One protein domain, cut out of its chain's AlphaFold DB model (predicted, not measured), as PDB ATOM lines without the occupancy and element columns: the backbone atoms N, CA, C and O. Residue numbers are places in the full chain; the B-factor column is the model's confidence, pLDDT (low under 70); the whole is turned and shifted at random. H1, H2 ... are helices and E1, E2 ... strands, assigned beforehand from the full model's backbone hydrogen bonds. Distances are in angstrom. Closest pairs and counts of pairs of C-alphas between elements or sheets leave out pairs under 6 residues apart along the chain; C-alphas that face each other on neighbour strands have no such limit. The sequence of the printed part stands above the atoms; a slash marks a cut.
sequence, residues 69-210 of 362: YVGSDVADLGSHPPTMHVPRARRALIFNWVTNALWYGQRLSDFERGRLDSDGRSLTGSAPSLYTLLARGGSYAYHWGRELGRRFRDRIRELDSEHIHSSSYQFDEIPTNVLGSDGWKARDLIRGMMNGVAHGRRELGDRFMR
ATOM      1  N   TYR A  69      84.817  -1.634  -8.569       86.00
ATOM      2  CA  TYR A  69      84.539  -3.053  -8.820       86.00
ATOM      3  C   TYR A  69      83.072  -3.381  -9.144       86.00
ATOM      4  O   TYR A  69      82.732  -4.560  -9.276       86.00
ATOM      5  N   VAL A  70      82.192  -2.384  -9.289       79.00
ATOM      6  CA  VAL A  70      80.776  -2.641  -9.591       79.00
ATOM      7  C   VAL A  70      80.653  -3.432 -10.896       79.00
ATOM      8  O   VAL A  70      81.182  -3.033 -11.933       79.00
ATOM      9  N   GLY A  71      79.954  -4.569 -10.833       69.38
ATOM     10  CA  GLY A  71      79.826  -5.515 -11.946       69.38
ATOM     11  C   GLY A  71      80.889  -6.620 -11.996       69.38
ATOM     12  O   GLY A  71      80.848  -7.440 -12.911       69.38
ATOM     13  N   SER A  72      81.809  -6.677 -11.030       71.25
ATOM     14  CA  SER A  72      82.777  -7.777 -10.892       71.25
ATOM     15  C   SER A  72      82.555  -8.635  -9.641       71.25
ATOM     16  O   SER A  72      82.914  -9.807  -9.659       71.25
ATOM     17  N   ASP A  73      81.888  -8.114  -8.604       72.81
ATOM     18  CA  ASP A  73      81.509  -8.859  -7.393       72.81
ATOM     19  C   ASP A  73      80.031  -9.299  -7.418       72.81
ATOM     20  O   ASP A  73      79.183  -8.616  -7.992       72.81
ATOM     21  N   VAL A  74      79.713 -10.429  -6.776       68.88
ATOM     22  CA  VAL A  74      78.365 -11.026  -6.694       68.88
ATOM     23  C   VAL A  74      77.369 -10.048  -6.085       68.88
ATOM     24  O   VAL A  74      76.259  -9.923  -6.601       68.88
ATOM     25  N   ALA A  75      77.778  -9.331  -5.036       68.81
ATOM     26  CA  ALA A  75      76.942  -8.339  -4.363       68.81
ATOM     27  C   ALA A  75      76.560  -7.158  -5.276       68.81
ATOM     28  O   ALA A  75      75.511  -6.550  -5.079       68.81
ATOM     29  N   ASP A  76      77.369  -6.874  -6.301       72.38
ATOM     30  CA  ASP A  76      77.249  -5.676  -7.136       72.38
ATOM     31  C   ASP A  76      76.831  -5.961  -8.582       72.38
ATOM     32  O   ASP A  76      76.723  -5.034  -9.388       72.38
ATOM     33  N   LEU A  77      76.567  -7.221  -8.946       69.25
ATOM     34  CA  LEU A  77      76.145  -7.570 -10.307       69.25
ATOM     35  C   LEU A  77      74.823  -6.905 -10.721       69.25
ATOM     36  O   LEU A  77      74.612  -6.696 -11.911       69.25
ATOM     37  N   GLY A  78      73.944  -6.596  -9.765       67.88
ATOM     38  CA  GLY A  78      72.687  -5.872  -9.998       67.88
ATOM     39  C   GLY A  78      72.775  -4.364  -9.751       67.88
ATOM     40  O   GLY A  78      71.801  -3.652  -9.974       67.88
ATOM     41  N   SER A  79      73.920  -3.868  -9.281       77.31
ATOM     42  CA  SER A  79      74.098  -2.463  -8.919       77.31
ATOM     43  C   SER A  79      74.488  -1.632 -10.140       77.31
ATOM     44  O   SER A  79      75.297  -2.053 -10.974       77.31
ATOM     45  N   HIS A  80      73.955  -0.412 -10.229       82.94
ATOM     46  CA  HIS A  80      74.426   0.573 -11.198       82.94
ATOM     47  C   HIS A  80      75.695   1.252 -10.670       82.94
ATOM     48  O   HIS A  80      75.692   1.764  -9.544       82.94
ATOM     49  N   PRO A  81      76.787   1.302 -11.454       84.06
ATOM     50  CA  PRO A  81      77.973   2.034 -11.047       84.06
ATOM     51  C   PRO A  81      77.649   3.531 -10.992       84.06
ATOM     52  O   PRO A  81      77.017   4.064 -11.912       84.06
ATOM     53  N   PRO A  82      78.116   4.252  -9.963       83.25
ATOM     54  CA  PRO A  82      77.831   5.671  -9.849       83.25
ATOM     55  C   PRO A  82      78.463   6.456 -11.017       83.25
ATOM     56  O   PRO A  82      79.426   6.016 -11.663       83.25
ATOM     57  N   THR A  83      77.894   7.618 -11.332       89.31
ATOM     58  CA  THR A  83      78.365   8.494 -12.417       89.31
ATOM     59  C   THR A  83      79.078   9.700 -11.829       89.31
ATOM     60  O   THR A  83      78.552  10.345 -10.931       89.31
ATOM     61  N   MET A  84      80.274  10.003 -12.339       90.19
ATOM     62  CA  MET A  84      80.980  11.241 -12.020       90.19
ATOM     63  C   MET A  84      80.568  12.308 -13.029       90.19
ATOM     64  O   MET A  84      80.725  12.110 -14.233       90.19
ATOM     65  N   HIS A  85      80.096  13.458 -12.560       90.12
ATOM     66  CA  HIS A  85      79.566  14.519 -13.415       90.12
ATOM     67  C   HIS A  85      80.603  15.588 -13.791       90.12
ATOM     68  O   HIS A  85      80.256  16.737 -14.074       90.12
ATOM     69  N   VAL A  86      81.894  15.248 -13.827       88.31
ATOM     70  CA  VAL A  86      82.950  16.185 -14.240       88.31
ATOM     71  C   VAL A  86      83.108  16.170 -15.765       88.31
ATOM     72  O   VAL A  86      83.210  15.094 -16.356       88.31
ATOM     73  N   PRO A  87      83.206  17.338 -16.431       82.31
ATOM     74  CA  PRO A  87      83.576  17.382 -17.840       82.31
ATOM     75  C   PRO A  87      84.891  16.632 -18.071       82.31
ATOM     76  O   PRO A  87      85.893  16.957 -17.430       82.31
ATOM     77  N   ARG A  88      84.897  15.682 -19.019       88.19
ATOM     78  CA  ARG A  88      86.026  14.784 -19.368       88.19
ATOM     79  C   ARG A  88      86.214  13.567 -18.453       88.19
ATOM     80  O   ARG A  88      87.155  12.803 -18.681       88.19
ATOM     81  N   ALA A  89      85.337  13.358 -17.471       93.62
ATOM     82  CA  ALA A  89      85.293  12.097 -16.744       93.62
ATOM     83  C   ALA A  89      84.884  10.960 -17.691       93.62
ATOM     84  O   ALA A  89      83.948  11.087 -18.480       93.62
ATOM     85  N   ARG A  90      85.613   9.850 -17.630       95.12
ATOM     86  CA  ARG A  90      85.411   8.660 -18.453       95.12
ATOM     87  C   ARG A  90      85.351   7.443 -17.550       95.12
ATOM     88  O   ARG A  90      86.334   7.100 -16.901       95.12
ATOM     89  N   ARG A  91      84.205   6.770 -17.519       94.50
ATOM     90  CA  ARG A  91      84.075   5.534 -16.748       94.50
ATOM     91  C   ARG A  91      84.991   4.451 -17.330       94.50
ATOM     92  O   ARG A  91      85.048   4.274 -18.551       94.50
ATOM     93  N   ALA A  92      85.679   3.742 -16.444       94.94
ATOM     94  CA  ALA A  92      86.480   2.560 -16.712       94.94
ATOM     95  C   ALA A  92      86.317   1.574 -15.545       94.94
ATOM     96  O   ALA A  92      87.009   1.693 -14.538       94.94
ATOM     97  N   LEU A  93      85.371   0.637 -15.651       93.56
ATOM     98  CA  LEU A  93      85.091  -0.346 -14.592       93.56
ATOM     99  C   LEU A  93      86.278  -1.281 -14.346       93.56
ATOM    100  O   LEU A  93      87.021  -1.584 -15.283       93.56
ATOM    101  N   ILE A  94      86.433  -1.752 -13.108       93.62
ATOM    102  CA  ILE A  94      87.560  -2.599 -12.709       93.62
ATOM    103  C   ILE A  94      87.223  -4.075 -12.924       93.62
ATOM    104  O   ILE A  94      86.224  -4.581 -12.416       93.62
ATOM    105  N   PHE A  95      88.089  -4.763 -13.663       93.94
ATOM    106  CA  PHE A  95      88.077  -6.203 -13.848       93.94
ATOM    107  C   PHE A  95      89.189  -6.839 -13.021       93.94
ATOM    108  O   PHE A  95      90.373  -6.662 -13.320       93.94
ATOM    109  N   ASN A  96      88.793  -7.595 -11.998       90.19
ATOM    110  CA  ASN A  96      89.720  -8.339 -11.161       90.19
ATOM    111  C   ASN A  96      90.096  -9.689 -11.793       90.19
ATOM    112  O   ASN A  96      89.248 -10.386 -12.354       90.19
ATOM    113  N   TRP A  97      91.371 -10.060 -11.677       90.25
ATOM    114  CA  TRP A  97      91.912 -11.328 -12.152       90.25
ATOM    115  C   TRP A  97      91.638 -12.504 -11.195       90.25
ATOM    116  O   TRP A  97      91.732 -13.659 -11.614       90.25
ATOM    117  N   VAL A  98      91.294 -12.238  -9.926       90.69
ATOM    118  CA  VAL A  98      90.937 -13.288  -8.958       90.69
ATOM    119  C   VAL A  98      89.467 -13.692  -9.044       90.69
ATOM    120  O   VAL A  98      88.636 -12.975  -9.604       90.69
ATOM    121  N   THR A  99      89.151 -14.848  -8.448       91.44
ATOM    122  CA  THR A  99      87.797 -15.410  -8.388       91.44
ATOM    123  C   THR A  99      86.781 -14.375  -7.924       91.44
ATOM    124  O   THR A  99      86.890 -13.832  -6.827       91.44
ATOM    125  N   ASN A 100      85.771 -14.147  -8.754       90.31
ATOM    126  CA  ASN A 100      84.704 -13.194  -8.498       90.31
ATOM    127  C   ASN A 100      83.403 -13.660  -9.170       90.31
ATOM    128  O   ASN A 100      83.304 -14.808  -9.615       90.31
ATOM    129  N   ALA A 101      82.397 -12.794  -9.259       89.19
ATOM    130  CA  ALA A 101      81.091 -13.158  -9.802       89.19
ATOM    131  C   ALA A 101      81.135 -13.768 -11.215       89.19
ATOM    132  O   ALA A 101      80.322 -14.627 -11.557       89.19
ATOM    133  N   LEU A 102      82.099 -13.351 -12.034       91.19
ATOM    134  CA  LEU A 102      82.236 -13.786 -13.423       91.19
ATOM    135  C   LEU A 102      82.666 -15.253 -13.546       91.19
ATOM    136  O   LEU A 102      82.537 -15.849 -14.618       91.19
ATOM    137  N   TRP A 103      83.144 -15.867 -12.459       93.94
ATOM    138  CA  TRP A 103      83.522 -17.276 -12.446       93.94
ATOM    139  C   TRP A 103      82.300 -18.188 -12.478       93.94
ATOM    140  O   TRP A 103      82.417 -19.296 -12.983       93.94
ATOM    141  N   TYR A 104      81.131 -17.749 -12.012       91.94
ATOM    142  CA  TYR A 104      79.982 -18.641 -11.809       91.94
ATOM    143  C   TYR A 104      79.198 -18.993 -13.081       91.94
ATOM    144  O   TYR A 104      78.358 -19.887 -13.049       91.94
ATOM    145  N   GLY A 105      79.479 -18.344 -14.210       91.12
ATOM    146  CA  GLY A 105      78.873 -18.694 -15.495       91.12
ATOM    147  C   GLY A 105      78.691 -17.497 -16.417       91.12
ATOM    148  O   GLY A 105      78.894 -16.347 -16.029       91.12
ATOM    149  N   GLN A 106      78.303 -17.779 -17.657       91.38
ATOM    150  CA  GLN A 106      77.855 -16.748 -18.589       91.38
ATOM    151  C   GLN A 106      76.504 -16.169 -18.162       91.38
ATOM    152  O   GLN A 106      75.596 -16.904 -17.777       91.38
ATOM    153  N   ARG A 107      76.356 -14.852 -18.313       88.31
ATOM    154  CA  ARG A 107      75.098 -14.120 -18.110       88.31
ATOM    155  C   ARG A 107      74.556 -13.651 -19.457       88.31
ATOM    156  O   ARG A 107      74.496 -12.462 -19.731       88.31
ATOM    157  N   LEU A 108      74.251 -14.613 -20.322       91.56
ATOM    158  CA  LEU A 108      73.761 -14.374 -21.678       91.56
ATOM    159  C   LEU A 108      72.369 -14.975 -21.839       91.56
ATOM    160  O   LEU A 108      72.097 -16.064 -21.324       91.56
ATOM    161  N   SER A 109      71.511 -14.293 -22.593       91.25
ATOM    162  CA  SER A 109      70.225 -14.849 -23.023       91.25
ATOM    163  C   SER A 109      70.415 -16.067 -23.939       91.25
ATOM    164  O   SER A 109      71.469 -16.247 -24.553       91.25
ATOM    165  N   ASP A 110      69.384 -16.902 -24.090       90.69
ATOM    166  CA  ASP A 110      69.421 -18.041 -25.027       90.69
ATOM    167  C   ASP A 110      69.716 -17.608 -26.462       90.69
ATOM    168  O   ASP A 110      70.491 -18.252 -27.172       90.69
ATOM    169  N   PHE A 111      69.149 -16.470 -26.862       91.44
ATOM    170  CA  PHE A 111      69.393 -15.877 -28.168       91.44
ATOM    171  C   PHE A 111      70.871 -15.515 -28.370       91.44
ATOM    172  O   PHE A 111      71.458 -15.849 -29.399       91.44
ATOM    173  N   GLU A 112      71.501 -14.871 -27.387       94.06
ATOM    174  CA  GLU A 112      72.927 -14.544 -27.448       94.06
ATOM    175  C   GLU A 112      73.802 -15.797 -27.432       94.06
ATOM    176  O   GLU A 112      74.741 -15.895 -28.223       94.06
ATOM    177  N   ARG A 113      73.468 -16.789 -26.595       91.25
ATOM    178  CA  ARG A 113      74.183 -18.075 -26.546       91.25
ATOM    179  C   ARG A 113      74.159 -18.801 -27.889       91.25
ATOM    180  O   ARG A 113      75.176 -19.363 -28.295       91.25
ATOM    181  N   GLY A 114      73.041 -18.729 -28.611       90.50
ATOM    182  CA  GLY A 114      72.908 -19.287 -29.958       90.50
ATOM    183  C   GLY A 114      73.854 -18.669 -30.995       90.50
ATOM    184  O   GLY A 114      74.150 -19.305 -32.005       90.50
ATOM    185  N   ARG A 115      74.374 -17.461 -30.744       92.81
ATOM    186  CA  ARG A 115      75.259 -16.726 -31.665       92.81
ATOM    187  C   ARG A 115      76.751 -16.920 -31.389       92.81
ATOM    188  O   ARG A 115      77.553 -16.514 -32.226       92.81
ATOM    189  N   LEU A 116      77.118 -17.510 -30.250       90.50
ATOM    190  CA  LEU A 116      78.515 -17.649 -29.823       90.50
ATOM    191  C   LEU A 116      79.348 -18.519 -30.770       90.50
ATOM    192  O   LEU A 116      78.842 -19.460 -31.384       90.50
ATOM    193  N   ASP A 117      80.652 -18.236 -30.827       81.88
ATOM    194  CA  ASP A 117      81.645 -19.115 -31.452       81.88
ATOM    195  C   ASP A 117      81.776 -20.472 -30.712       81.88
ATOM    196  O   ASP A 117      81.168 -20.704 -29.662       81.88
ATOM    197  N   SER A 118      82.541 -21.421 -31.269       79.50
ATOM    198  CA  SER A 118      82.735 -22.755 -30.664       79.50
ATOM    199  C   SER A 118      83.263 -22.690 -29.230       79.50
ATOM    200  O   SER A 118      82.842 -23.471 -28.377       79.50
ATOM    201  N   ASP A 119      84.162 -21.747 -28.963       73.50
ATOM    202  CA  ASP A 119      84.819 -21.599 -27.668       73.50
ATOM    203  C   ASP A 119      83.866 -20.970 -26.644       73.50
ATOM    204  O   ASP A 119      83.794 -21.408 -25.498       73.50
ATOM    205  N   GLY A 120      83.065 -19.989 -27.064       77.38
ATOM    206  CA  GLY A 120      82.006 -19.395 -26.257       77.38
ATOM    207  C   GLY A 120      80.909 -20.400 -25.904       77.38
ATOM    208  O   GLY A 120      80.343 -20.315 -24.818       77.38
ATOM    209  N   ARG A 121      80.649 -21.394 -26.765       83.62
ATOM    210  CA  ARG A 121      79.690 -22.477 -26.483       83.62
ATOM    211  C   ARG A 121      80.236 -23.588 -25.583       83.62
ATOM    212  O   ARG A 121      79.436 -24.297 -24.979       83.62
ATOM    213  N   SER A 122      81.556 -23.755 -25.474       85.75
ATOM    214  CA  SER A 122      82.164 -24.815 -24.653       85.75
ATOM    215  C   SER A 122      82.514 -24.376 -23.226       85.75
ATOM    216  O   SER A 122      82.608 -25.220 -22.337       85.75
ATOM    217  N   LEU A 123      82.650 -23.069 -22.975       91.31
ATOM    218  CA  LEU A 123      83.048 -22.503 -21.677       91.31
ATOM    219  C   LEU A 123      81.905 -21.720 -21.003       91.31
ATOM    220  O   LEU A 123      82.075 -20.587 -20.550       91.31
ATOM    221  N   THR A 124      80.710 -22.310 -20.950       88.56
ATOM    222  CA  THR A 124      79.483 -21.627 -20.493       88.56
ATOM    223  C   THR A 124      79.259 -21.690 -18.980       88.56
ATOM    224  O   THR A 124      78.707 -20.755 -18.398       88.56
ATOM    225  N   GLY A 125      79.703 -22.777 -18.341       90.44
ATOM    226  CA  GLY A 125      79.502 -23.043 -16.916       90.44
ATOM    227  C   GLY A 125      80.505 -22.350 -15.995       90.44
ATOM    228  O   GLY A 125      81.235 -21.438 -16.397       90.44
ATOM    229  N   SER A 126      80.552 -22.801 -14.743       95.50
ATOM    230  CA  SER A 126      81.506 -22.286 -13.766       95.50
ATOM    231  C   SER A 126      82.946 -22.489 -14.232       95.50
ATOM    232  O   SER A 126      83.334 -23.585 -14.640       95.50
ATOM    233  N   ALA A 127      83.745 -21.430 -14.147       95.56
ATOM    234  CA  ALA A 127      85.176 -21.520 -14.342       95.56
ATOM    235  C   ALA A 127      85.805 -22.356 -13.212       95.56
ATOM    236  O   ALA A 127      85.362 -22.275 -12.061       95.56
ATOM    237  N   PRO A 128      86.853 -23.143 -13.505       96.50
ATOM    238  CA  PRO A 128      87.652 -23.798 -12.482       96.50
ATOM    239  C   PRO A 128      88.206 -22.783 -11.478       96.50
ATOM    240  O   PRO A 128      88.387 -21.605 -11.795       96.50
ATOM    241  N   SER A 129      88.542 -23.257 -10.276       96.56
ATOM    242  CA  SER A 129      89.192 -22.413  -9.274       96.56
ATOM    243  C   SER A 129      90.485 -21.799  -9.818       96.56
ATOM    244  O   SER A 129      91.173 -22.414 -10.641       96.56
ATOM    245  N   LEU A 130      90.856 -20.617  -9.313       95.69
ATOM    246  CA  LEU A 130      92.116 -19.962  -9.676       95.69
ATOM    247  C   LEU A 130      93.312 -20.914  -9.518       95.69
ATOM    248  O   LEU A 130      94.134 -21.023 -10.421       95.69
ATOM    249  N   TYR A 131      93.348 -21.683  -8.425       96.12
ATOM    250  CA  TYR A 131      94.364 -22.713  -8.206       96.12
ATOM    251  C   TYR A 131      94.419 -23.739  -9.348       96.12
ATOM    252  O   TYR A 131      95.494 -24.033  -9.855       96.12
ATOM    253  N   THR A 132      93.270 -24.252  -9.799       97.06
ATOM    254  CA  THR A 132      93.212 -25.242 -10.889       97.06
ATOM    255  C   THR A 132      93.681 -24.650 -12.217       97.06
ATOM    256  O   THR A 132      94.386 -25.315 -12.977       97.06
ATOM    257  N   LEU A 133      93.297 -23.402 -12.501       96.88
ATOM    258  CA  LEU A 133      93.732 -22.690 -13.703       96.88
ATOM    259  C   LEU A 133      95.251 -22.491 -13.696       96.88
ATOM    260  O   LEU A 133      95.912 -22.829 -14.676       96.88
ATOM    261  N   LEU A 134      95.807 -22.021 -12.576       95.88
ATOM    262  CA  LEU A 134      97.245 -21.811 -12.421       95.88
ATOM    263  C   LEU A 134      98.027 -23.124 -12.400       95.88
ATOM    264  O   LEU A 134      99.104 -23.175 -12.969       95.88
ATOM    265  N   ALA A 135      97.504 -24.197 -11.805       95.81
ATOM    266  CA  ALA A 135      98.180 -25.493 -11.786       95.81
ATOM    267  C   ALA A 135      98.324 -26.090 -13.195       95.81
ATOM    268  O   ALA A 135      99.358 -26.675 -13.513       95.81
ATOM    269  N   ARG A 136      97.300 -25.926 -14.047       95.75
ATOM    270  CA  ARG A 136      97.303 -26.445 -15.423       95.75
ATOM    271  C   ARG A 136      98.049 -25.542 -16.409       95.75
ATOM    272  O   ARG A 136      98.715 -26.066 -17.297       95.75
ATOM    273  N   GLY A 137      97.961 -24.219 -16.257       93.75
ATOM    274  CA  GLY A 137      98.641 -23.247 -17.121       93.75
ATOM    275  C   GLY A 137      98.264 -23.354 -18.607       93.75
ATOM    276  O   GLY A 137      97.242 -23.941 -18.979       93.75
ATOM    277  N   GLY A 138      99.095 -22.766 -19.470       96.00
ATOM    278  CA  GLY A 138      99.069 -22.988 -20.916       96.00
ATOM    279  C   GLY A 138      97.771 -22.559 -21.598       96.00
ATOM    280  O   GLY A 138      97.083 -21.626 -21.177       96.00
ATOM    281  N   SER A 139      97.406 -23.283 -22.662       95.88
ATOM    282  CA  SER A 139      96.168 -23.034 -23.412       95.88
ATOM    283  C   SER A 139      94.924 -23.135 -22.525       95.88
ATOM    284  O   SER A 139      93.998 -22.347 -22.690       95.88
ATOM    285  N   TYR A 140      94.913 -24.044 -21.547       96.19
ATOM    286  CA  TYR A 140      93.791 -24.210 -20.626       96.19
ATOM    287  C   TYR A 140      93.532 -22.936 -19.812       96.19
ATOM    288  O   TYR A 140      92.407 -22.433 -19.796       96.19
ATOM    289  N   ALA A 141      94.578 -22.387 -19.186       96.75
ATOM    290  CA  ALA A 141      94.492 -21.128 -18.455       96.75
ATOM    291  C   ALA A 141      94.138 -19.959 -19.386       96.75
ATOM    292  O   ALA A 141      93.273 -19.148 -19.057       96.75
ATOM    293  N   TYR A 142      94.736 -19.908 -20.579       97.75
ATOM    294  CA  TYR A 142      94.465 -18.868 -21.570       97.75
ATOM    295  C   TYR A 142      93.000 -18.841 -22.033       97.75
ATOM    296  O   TYR A 142      92.379 -17.777 -22.045       97.75
ATOM    297  N   HIS A 143      92.421 -19.984 -22.414       96.75
ATOM    298  CA  HIS A 143      91.053 -20.038 -22.938       96.75
ATOM    299  C   HIS A 143      90.016 -19.687 -21.867       96.75
ATOM    300  O   HIS A 143      89.119 -18.887 -22.139       96.75
ATOM    301  N   TRP A 144      90.182 -20.198 -20.641       97.00
ATOM    302  CA  TRP A 144      89.346 -19.791 -19.510       97.00
ATOM    303  C   TRP A 144      89.524 -18.316 -19.162       97.00
ATOM    304  O   TRP A 144      88.532 -17.619 -18.970       97.00
ATOM    305  N   GLY A 145      90.759 -17.806 -19.156       97.31
ATOM    306  CA  GLY A 145      91.022 -16.381 -18.976       97.31
ATOM    307  C   GLY A 145      90.284 -15.536 -20.009       97.31
ATOM    308  O   GLY A 145      89.600 -14.579 -19.656       97.31
ATOM    309  N   ARG A 146      90.355 -15.919 -21.288       97.62
ATOM    310  CA  ARG A 146      89.664 -15.215 -22.375       97.62
ATOM    311  C   ARG A 146      88.155 -15.209 -22.186       97.62
ATOM    312  O   ARG A 146      87.528 -14.181 -22.415       97.62
ATOM    313  N   GLU A 147      87.579 -16.319 -21.748       97.19
ATOM    314  CA  GLU A 147      86.155 -16.373 -21.430       97.19
ATOM    315  C   GLU A 147      85.791 -15.482 -20.231       97.19
ATOM    316  O   GLU A 147      84.822 -14.734 -20.313       97.19
ATOM    317  N   LEU A 148      86.587 -15.463 -19.159       96.75
ATOM    318  CA  LEU A 148      86.361 -14.575 -18.009       96.75
ATOM    319  C   LEU A 148      86.403 -13.091 -18.409       96.75
ATOM    320  O   LEU A 148      85.534 -12.315 -18.014       96.75
ATOM    321  N   GLY A 149      87.354 -12.706 -19.266       96.81
ATOM    322  CA  GLY A 149      87.402 -11.357 -19.836       96.81
ATOM    323  C   GLY A 149      86.191 -11.032 -20.719       96.81
ATOM    324  O   GLY A 149      85.662  -9.922 -20.648       96.81
ATOM    325  N   ARG A 150      85.704 -11.997 -21.512       96.69
ATOM    326  CA  ARG A 150      84.468 -11.843 -22.300       96.69
ATOM    327  C   ARG A 150      83.245 -11.653 -21.403       96.69
ATOM    328  O   ARG A 150      82.442 -10.779 -21.689       96.69
ATOM    329  N   ARG A 151      83.140 -12.382 -20.288       95.56
ATOM    330  CA  ARG A 151      82.044 -12.214 -19.312       95.56
ATOM    331  C   ARG A 151      82.037 -10.825 -18.678       95.56
ATOM    332  O   ARG A 151      80.973 -10.246 -18.490       95.56
ATOM    333  N   PHE A 152      83.208 -10.250 -18.407       95.19
ATOM    334  CA  PHE A 152      83.277  -8.854 -17.976       95.19
ATOM    335  C   PHE A 152      82.811  -7.886 -19.079       95.19
ATOM    336  O   PHE A 152      82.134  -6.898 -18.798       95.19
ATOM    337  N   ARG A 153      83.115  -8.171 -20.354       95.31
ATOM    338  CA  ARG A 153      82.587  -7.376 -21.479       95.31
ATOM    339  C   ARG A 153      81.099  -7.528 -21.688       95.31
ATOM    340  O   ARG A 153      80.466  -6.527 -21.998       95.31
ATOM    341  N   ASP A 154      80.547  -8.709 -21.440       94.38
ATOM    342  CA  ASP A 154      79.103  -8.919 -21.418       94.38
ATOM    343  C   ASP A 154      78.454  -7.977 -20.395       94.38
ATOM    344  O   ASP A 154      77.485  -7.302 -20.728       94.38
ATOM    345  N   ARG A 155      79.055  -7.816 -19.204       91.94
ATOM    346  CA  ARG A 155      78.571  -6.852 -18.205       91.94
ATOM    347  C   ARG A 155      78.681  -5.396 -18.668       91.94
ATOM    348  O   ARG A 155      77.754  -4.623 -18.448       91.94
ATOM    349  N   ILE A 156      79.781  -4.999 -19.311       93.44
ATOM    350  CA  ILE A 156      79.879  -3.638 -19.876       93.44
ATOM    351  C   ILE A 156      78.802  -3.421 -20.948       93.44
ATOM    352  O   ILE A 156      78.184  -2.363 -20.977       93.44
ATOM    353  N   ARG A 157      78.553  -4.417 -21.802       93.62
ATOM    354  CA  ARG A 157      77.546  -4.353 -22.867       93.62
ATOM    355  C   ARG A 157      76.115  -4.304 -22.317       93.62
ATOM    356  O   ARG A 157      75.294  -3.565 -22.853       93.62
ATOM    357  N   GLU A 158      75.832  -5.036 -21.242       91.56
ATOM    358  CA  GLU A 158      74.573  -4.952 -20.487       91.56
ATOM    359  C   GLU A 158      74.361  -3.523 -19.961       91.56
ATOM    360  O   GLU A 158      73.355  -2.894 -20.276       91.56
ATOM    361  N   LEU A 159      75.360  -2.951 -19.282       90.38
ATOM    362  CA  LEU A 159      75.315  -1.569 -18.792       90.38
ATOM    363  C   LEU A 159      75.179  -0.534 -19.923       90.38
ATOM    364  O   LEU A 159      74.447   0.445 -19.782       90.38
ATOM    365  N   ASP A 160      75.836  -0.747 -21.064       91.75
ATOM    366  CA  ASP A 160      75.687   0.111 -22.244       91.75
ATOM    367  C   ASP A 160      74.234   0.120 -22.756       91.75
ATOM    368  O   ASP A 160      73.749   1.171 -23.183       91.75
ATOM    369  N   SER A 161      73.527  -1.017 -22.679       91.19
ATOM    370  CA  SER A 161      72.106  -1.119 -23.054       91.19
ATOM    371  C   SER A 161      71.174  -0.356 -22.104       91.19
ATOM    372  O   SER A 161      70.090   0.061 -22.505       91.19
ATOM    373  N   GLU A 162      71.639  -0.089 -20.883       90.75
ATOM    374  CA  GLU A 162      70.975   0.723 -19.856       90.75
ATOM    375  C   GLU A 162      71.440   2.193 -19.880       90.75
ATOM    376  O   GLU A 162      71.164   2.959 -18.957       90.75
ATOM    377  N   HIS A 163      72.162   2.611 -20.930       90.50
ATOM    378  CA  HIS A 163      72.760   3.946 -21.078       90.50
ATOM    379  C   HIS A 163      73.853   4.282 -20.044       90.50
ATOM    380  O   HIS A 163      74.226   5.446 -19.857       90.50
ATOM    381  N   ILE A 164      74.429   3.269 -19.395       90.69
ATOM    382  CA  ILE A 164      75.530   3.400 -18.438       90.69
ATOM    383  C   ILE A 164      76.846   3.100 -19.157       90.69
ATOM    384  O   ILE A 164      77.439   2.029 -19.046       90.69
ATOM    385  N   HIS A 165      77.339   4.096 -19.889       91.44
ATOM    386  CA  HIS A 165      78.484   3.884 -20.768       91.44
ATOM    387  C   HIS A 165      79.822   3.753 -20.036       91.44
ATOM    388  O   HIS A 165      80.142   4.557 -19.152       91.44
ATOM    389  N   SER A 166      80.635   2.776 -20.449       92.69
ATOM    390  CA  SER A 166      82.049   2.661 -20.064       92.69
ATOM    391  C   SER A 166      82.941   2.957 -21.267       92.69
ATOM    392  O   SER A 166      82.866   2.296 -22.297       92.69
ATOM    393  N   SER A 167      83.811   3.962 -21.151       93.81
ATOM    394  CA  SER A 167      84.732   4.342 -22.236       93.81
ATOM    395  C   SER A 167      85.933   3.402 -22.358       93.81
ATOM    396  O   SER A 167      86.630   3.419 -23.371       93.81
ATOM    397  N   SER A 168      86.224   2.661 -21.292       95.62
ATOM    398  CA  SER A 168      87.391   1.795 -21.136       95.62
ATOM    399  C   SER A 168      87.107   0.755 -20.037       95.62
ATOM    400  O   SER A 168      85.981   0.658 -19.539       95.62
ATOM    401  N   TYR A 169      88.124   0.004 -19.632       96.00
ATOM    402  CA  TYR A 169      88.148  -0.828 -18.430       96.00
ATOM    403  C   TYR A 169      89.468  -0.625 -17.681       96.00
ATOM    404  O   TYR A 169      90.447  -0.151 -18.255       96.00
ATOM    405  N   GLN A 170      89.507  -1.005 -16.412       96.88
ATOM    406  CA  GLN A 170      90.732  -1.133 -15.632       96.88
ATOM    407  C   GLN A 170      90.995  -2.618 -15.394       96.88
ATOM    408  O   GLN A 170      90.101  -3.328 -14.944       96.88
ATOM    409  N   PHE A 171      92.184  -3.107 -15.722       96.81
ATOM    410  CA  PHE A 171      92.613  -4.446 -15.325       96.81
ATOM    411  C   PHE A 171      93.335  -4.326 -13.987       96.81
ATOM    412  O   PHE A 171      94.368  -3.658 -13.931       96.81
ATOM    413  N   ASP A 172      92.738  -4.929 -12.958       89.25
ATOM    414  CA  ASP A 172      92.993  -4.640 -11.546       89.25
ATOM    415  C   ASP A 172      94.461  -4.716 -11.158       89.25
ATOM    416  O   ASP A 172      94.978  -3.745 -10.650       89.25
ATOM    417  N   GLU A 173      95.169  -5.800 -11.454       90.88
ATOM    418  CA  GLU A 173      96.625  -5.787 -11.345       90.88
ATOM    419  C   GLU A 173      97.250  -6.936 -12.127       90.88
ATOM    420  O   GLU A 173      96.679  -8.021 -12.253       90.88
ATOM    421  N   ILE A 174      98.460  -6.706 -12.637       97.00
ATOM    422  CA  ILE A 174      99.425  -7.771 -12.904       97.00
ATOM    423  C   ILE A 174     100.071  -8.139 -11.549       97.00
ATOM    424  O   ILE A 174     100.924  -7.387 -11.058       97.00
ATOM    425  N   PRO A 175      99.685  -9.275 -10.940       95.88
ATOM    426  CA  PRO A 175     100.052  -9.662  -9.579       95.88
ATOM    427  C   PRO A 175     101.443 -10.293  -9.536       95.88
ATOM    428  O   PRO A 175     101.958 -10.752 -10.554       95.88
ATOM    429  N   THR A 176     102.018 -10.450  -8.345       95.69
ATOM    430  CA  THR A 176     103.334 -11.094  -8.167       95.69
ATOM    431  C   THR A 176     103.371 -12.559  -8.606       95.69
ATOM    432  O   THR A 176     104.448 -13.088  -8.871       95.69
ATOM    433  N   ASN A 177     102.216 -13.214  -8.775       96.38
ATOM    434  CA  ASN A 177     102.112 -14.561  -9.344       96.38
ATOM    435  C   ASN A 177     102.696 -14.681 -10.760       96.38
ATOM    436  O   ASN A 177     102.919 -15.798 -11.217       96.38
ATOM    437  N   VAL A 178     102.939 -13.570 -11.463       97.25
ATOM    438  CA  VAL A 178     103.630 -13.588 -12.761       97.25
ATOM    439  C   VAL A 178     105.141 -13.758 -12.645       97.25
ATOM    440  O   VAL A 178     105.802 -13.858 -13.676       97.25
ATOM    441  N   LEU A 179     105.708 -13.752 -11.441       96.94
ATOM    442  CA  LEU A 179     107.144 -13.879 -11.205       96.94
ATOM    443  C   LEU A 179     107.566 -15.346 -11.026       96.94
ATOM    444  O   LEU A 179     106.746 -16.239 -10.814       96.94
ATOM    445  N   GLY A 180     108.876 -15.585 -11.089       94.19
ATOM    446  CA  GLY A 180     109.477 -16.899 -10.852       94.19
ATOM    447  C   GLY A 180     109.331 -17.886 -12.013       94.19
ATOM    448  O   GLY A 180     108.744 -17.592 -13.059       94.19
ATOM    449  N   SER A 181     109.888 -19.086 -11.818       91.75
ATOM    450  CA  SER A 181     109.964 -20.144 -12.838       91.75
ATOM    451  C   SER A 181     108.595 -20.623 -13.324       91.75
ATOM    452  O   SER A 181     108.451 -20.957 -14.495       91.75
ATOM    453  N   ASP A 182     107.584 -20.597 -12.456       94.31
ATOM    454  CA  ASP A 182     106.205 -20.996 -12.762       94.31
ATOM    455  C   ASP A 182     105.273 -19.819 -13.096       94.31
ATOM    456  O   ASP A 182     104.098 -20.028 -13.409       94.31
ATOM    457  N   GLY A 183     105.785 -18.583 -13.100       96.81
ATOM    458  CA  GLY A 183     104.977 -17.382 -13.330       96.81
ATOM    459  C   GLY A 183     104.298 -17.334 -14.702       96.81
ATOM    460  O   GLY A 183     103.277 -16.666 -14.877       96.81
ATOM    461  N   TRP A 184     104.804 -18.102 -15.675       97.19
ATOM    462  CA  TRP A 184     104.207 -18.238 -17.008       97.19
ATOM    463  C   TRP A 184     102.751 -18.729 -16.957       97.19
ATOM    464  O   TRP A 184     101.941 -18.329 -17.789       97.19
ATOM    465  N   LYS A 185     102.377 -19.522 -15.943       97.44
ATOM    466  CA  LYS A 185     101.005 -20.033 -15.787       97.44
ATOM    467  C   LYS A 185     100.016 -18.903 -15.484       97.44
ATOM    468  O   LYS A 185      98.925 -18.865 -16.054       97.44
ATOM    469  N   ALA A 186     100.412 -17.947 -14.639       97.69
ATOM    470  CA  ALA A 186      99.628 -16.740 -14.376       97.69
ATOM    471  C   ALA A 186      99.618 -15.802 -15.589       97.69
ATOM    472  O   ALA A 186      98.571 -15.254 -15.938       97.69
ATOM    473  N   ARG A 187     100.757 -15.664 -16.282       98.25
ATOM    474  CA  ARG A 187     100.859 -14.859 -17.508       98.25
ATOM    475  C   ARG A 187      99.921 -15.357 -18.607       98.25
ATOM    476  O   ARG A 187      99.263 -14.532 -19.237       98.25
ATOM    477  N   ASP A 188      99.784 -16.666 -18.814       98.06
ATOM    478  CA  ASP A 188      98.838 -17.218 -19.793       98.06
ATOM    479  C   ASP A 188      97.372 -16.922 -19.435       98.06
ATOM    480  O   ASP A 188      96.608 -16.498 -20.309       98.06
ATOM    481  N   LEU A 189      96.993 -17.057 -18.157       98.31
ATOM    482  CA  LEU A 189      95.656 -16.686 -17.675       98.31
ATOM    483  C   LEU A 189      95.361 -15.201 -17.936       98.31
ATOM    484  O   LEU A 189      94.344 -14.869 -18.550       98.31
ATOM    485  N   ILE A 190      96.274 -14.318 -17.524       98.50
ATOM    486  CA  ILE A 190      96.147 -12.862 -17.671       98.50
ATOM    487  C   ILE A 190      96.093 -12.466 -19.148       98.50
ATOM    488  O   ILE A 190      95.249 -11.664 -19.540       98.50
ATOM    489  N   ARG A 191      96.917 -13.069 -20.016       98.38
ATOM    490  CA  ARG A 191      96.835 -12.846 -21.471       98.38
ATOM    491  C   ARG A 191      95.477 -13.224 -22.031       98.38
ATOM    492  O   ARG A 191      94.972 -12.532 -22.918       98.38
ATOM    493  N   GLY A 192      94.908 -14.328 -21.554       98.25
ATOM    494  CA  GLY A 192      93.541 -14.720 -21.863       98.25
ATOM    495  C   GLY A 192      92.579 -13.609 -21.468       98.25
ATOM    496  O   GLY A 192      91.928 -13.030 -22.337       98.25
ATOM    497  N   MET A 193      92.564 -13.260 -20.180       98.25
ATOM    498  CA  MET A 193      91.698 -12.233 -19.592       98.25
ATOM    499  C   MET A 193      91.755 -10.915 -20.351       98.25
ATOM    500  O   MET A 193      90.714 -10.442 -20.797       98.25
ATOM    501  N   MET A 194      92.953 -10.373 -20.581       98.50
ATOM    502  CA  MET A 194      93.158  -9.114 -21.297       98.50
ATOM    503  C   MET A 194      92.642  -9.164 -22.738       98.50
ATOM    504  O   MET A 194      91.983  -8.229 -23.182       98.50
ATOM    505  N   ASN A 195      92.883 -10.255 -23.471       98.25
ATOM    506  CA  ASN A 195      92.334 -10.396 -24.822       98.25
ATOM    507  C   ASN A 195      90.808 -10.525 -24.803       98.25
ATOM    508  O   ASN A 195      90.145  -9.940 -25.658       98.25
ATOM    509  N   GLY A 196      90.269 -11.278 -23.842       97.44
ATOM    510  CA  GLY A 196      88.836 -11.469 -23.654       97.44
ATOM    511  C   GLY A 196      88.121 -10.152 -23.400       97.44
ATOM    512  O   GLY A 196      87.151  -9.844 -24.089       97.44
ATOM    513  N   VAL A 197      88.646  -9.341 -22.476       97.06
ATOM    514  CA  VAL A 197      88.063  -8.031 -22.186       97.06
ATOM    515  C   VAL A 197      88.282  -7.040 -23.329       97.06
ATOM    516  O   VAL A 197      87.375  -6.306 -23.696       97.06
ATOM    517  N   ALA A 198      89.441  -7.034 -23.981       97.62
ATOM    518  CA  ALA A 198      89.673  -6.060 -25.039       97.62
ATOM    519  C   ALA A 198      88.822  -6.322 -26.290       97.62
ATOM    520  O   ALA A 198      88.390  -5.382 -26.953       97.62
ATOM    521  N   HIS A 199      88.568  -7.589 -26.630       96.62
ATOM    522  CA  HIS A 199      87.859  -7.957 -27.860       96.62
ATOM    523  C   HIS A 199      86.374  -8.261 -27.646       96.62
ATOM    524  O   HIS A 199      85.611  -8.150 -28.605       96.62
ATOM    525  N   GLY A 200      85.974  -8.654 -26.433       95.88
ATOM    526  CA  GLY A 200      84.620  -9.113 -26.136       95.88
ATOM    527  C   GLY A 200      84.161 -10.254 -27.051       95.88
ATOM    528  O   GLY A 200      84.945 -11.126 -27.455       95.88
ATOM    529  N   ARG A 201      82.870 -10.231 -27.370       96.00
ATOM    530  CA  ARG A 201      82.162 -11.123 -28.290       96.00
ATOM    531  C   ARG A 201      81.732 -10.339 -29.526       96.00
ATOM    532  O   ARG A 201      80.679  -9.699 -29.554       96.00
ATOM    533  N   ARG A 202      82.559 -10.372 -30.572       93.94
ATOM    534  CA  ARG A 202      82.289  -9.666 -31.841       93.94
ATOM    535  C   ARG A 202      80.962 -10.096 -32.460       93.94
ATOM    536  O   ARG A 202      80.250  -9.280 -33.034       93.94
ATOM    537  N   GLU A 203      80.616 -11.367 -32.302       93.88
ATOM    538  CA  GLU A 203      79.359 -11.970 -32.729       93.88
ATOM    539  C   GLU A 203      78.123 -11.341 -32.065       93.88
ATOM    540  O   GLU A 203      77.030 -11.410 -32.630       93.88
ATOM    541  N   LEU A 204      78.298 -10.684 -30.913       95.06
ATOM    542  CA  LEU A 204      77.270  -9.924 -30.201       95.06
ATOM    543  C   LEU A 204      77.447  -8.400 -30.332       95.06
ATOM    544  O   LEU A 204      76.753  -7.636 -29.664       95.06
ATOM    545  N   GLY A 205      78.337  -7.952 -31.223       93.88
ATOM    546  CA  GLY A 205      78.549  -6.541 -31.541       93.88
ATOM    547  C   GLY A 205      79.640  -5.846 -30.725       93.88
ATOM    548  O   GLY A 205      79.813  -4.635 -30.871       93.88
ATOM    549  N   ASP A 206      80.406  -6.574 -29.905       95.69
ATOM    550  CA  ASP A 206      81.519  -5.963 -29.183       95.69
ATOM    551  C   ASP A 206      82.590  -5.438 -30.143       95.69
ATOM    552  O   ASP A 206      83.055  -6.118 -31.064       95.69
ATOM    553  N   ARG A 207      83.014  -4.202 -29.882       95.19
ATOM    554  CA  ARG A 207      84.152  -3.566 -30.544       95.19
ATOM    555  C   ARG A 207      85.377  -3.630 -29.649       95.19
ATOM    556  O   ARG A 207      85.264  -3.712 -28.426       95.19
ATOM    557  N   PHE A 208      86.542  -3.546 -30.288       96.25
ATOM    558  CA  PHE A 208      87.809  -3.484 -29.579       96.25
ATOM    559  C   PHE A 208      87.833  -2.292 -28.613       96.25
ATOM    560  O   PHE A 208      87.592  -1.153 -29.017       96.25
ATOM    561  N   MET A 209      88.134  -2.566 -27.349       95.69
ATOM    562  CA  MET A 209      88.258  -1.594 -26.272       95.69
ATOM    563  C   MET A 209      89.635  -1.771 -25.645       95.69
ATOM    564  O   MET A 209      89.992  -2.872 -25.248       95.69
ATOM    565  N   ARG A 210      90.421  -0.698 -25.549       96.25
ATOM    566  CA  ARG A 210      91.667  -0.720 -24.772       96.25
ATOM    567  C   ARG A 210      91.363  -0.362 -23.329       96.25
ATOM    568  O   ARG A 210      90.512   0.490 -23.099       96.25
TER     569      ARG A 210
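AT A GLANCE: This is residues 69 to 210 of the 362 residues of an uncharacterized protein of Actinobacteria bacterium (UniProt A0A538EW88). A small sheet of two parallel strands, E1 and E2, lies along one side of a core made by the long helix H5 and by H6, which runs side by side with it. The short helix H4 folds back at the beginning of H5, H1 packs on H5, and H2 and H3 lie on the side of H5 away from the sheet. The printed part has 142 residues, with six named helices and two named strands in the order E1, H1, H2, H3, H4, H5, E2, H6, and its class is mostly helix. It is compact, with a radius of gyration of the C-alphas of 15.0 A, and rounded, spanning 46 by 35 by 28 A.

IN THESE COORDINATES: E1, residues 89 to 95, measures 18.7 A and begins at C-alpha 89 (85.293, 12.097, -16.744). E2, residues 168 to 174, measures 17.4 A. H5, residues 138 to 161, is 34.8 A long and begins at C-alpha 138 (99.069, -22.988, -20.916). H6, residues 184 to 199, is 22.2 A long and ends at C-alpha 199 (87.859, -7.957, -27.860). H4, residues 130 to 136, measures 10.1 A; H2, residues 110 to 115, 8.9 A; H3, residues 118 to 122, 6.4 A; H1, residues 101 to 104, 5.9 A.

HOW THE PARTS SIT: E1 and E2 are parallel neighbours at 43 degrees, with N 95 and O 170 at 2.8 A and N 170 and O 93 at 2.8 A, within hydrogen-bond range. With the helices H1 to H5 between them they form a strand-helix-strand unit, two parallel neighbour strands joined through helices. The closest C-alphas of E1 and H5, Phe 95 and Phe 152, are at 6.9 A; those of E2 and H6, Phe 171 and Met 194, are at 7.6 A. H5 is the hub, touching H1, H4 and H6. H5 and H6 touch at Arg 146 and Gly 192, C-alphas 3.9 A apart, the same way at a shallow tilt of 29 degrees. H4 and H5 form a helical hairpin, touching at Leu 133 and Ala 141, C-alphas 5.1 A apart, opposite ways at 36 degrees, only just a steep tilt. H1 touches residues 148 to 152 of H5 alone; the closest C-alphas are Leu 102 and Arg 151, 6.1 A. H3 is close to H5 but not clearly touching, Gly 120 and Glu 147 having the closest C-alphas at 7.0 A. H2 and H5 are apart. In H3, H4, H5 and H6 every O i to N i+4 pair is within hydrogen-bond range; in H2 1 of 2 is, and H1 is too short for such a pair.

THE WHOLE: The farthest C-alphas, Pro 87 and Ser 181, are 46.1 A apart. The printed part has no cut, and no link between named elements is long. Residues 69 to 88 hold no named element. Mean pLDDT of the printed part is 91.7; residues 71, 74 to 75 and 77 to 78 are under 70.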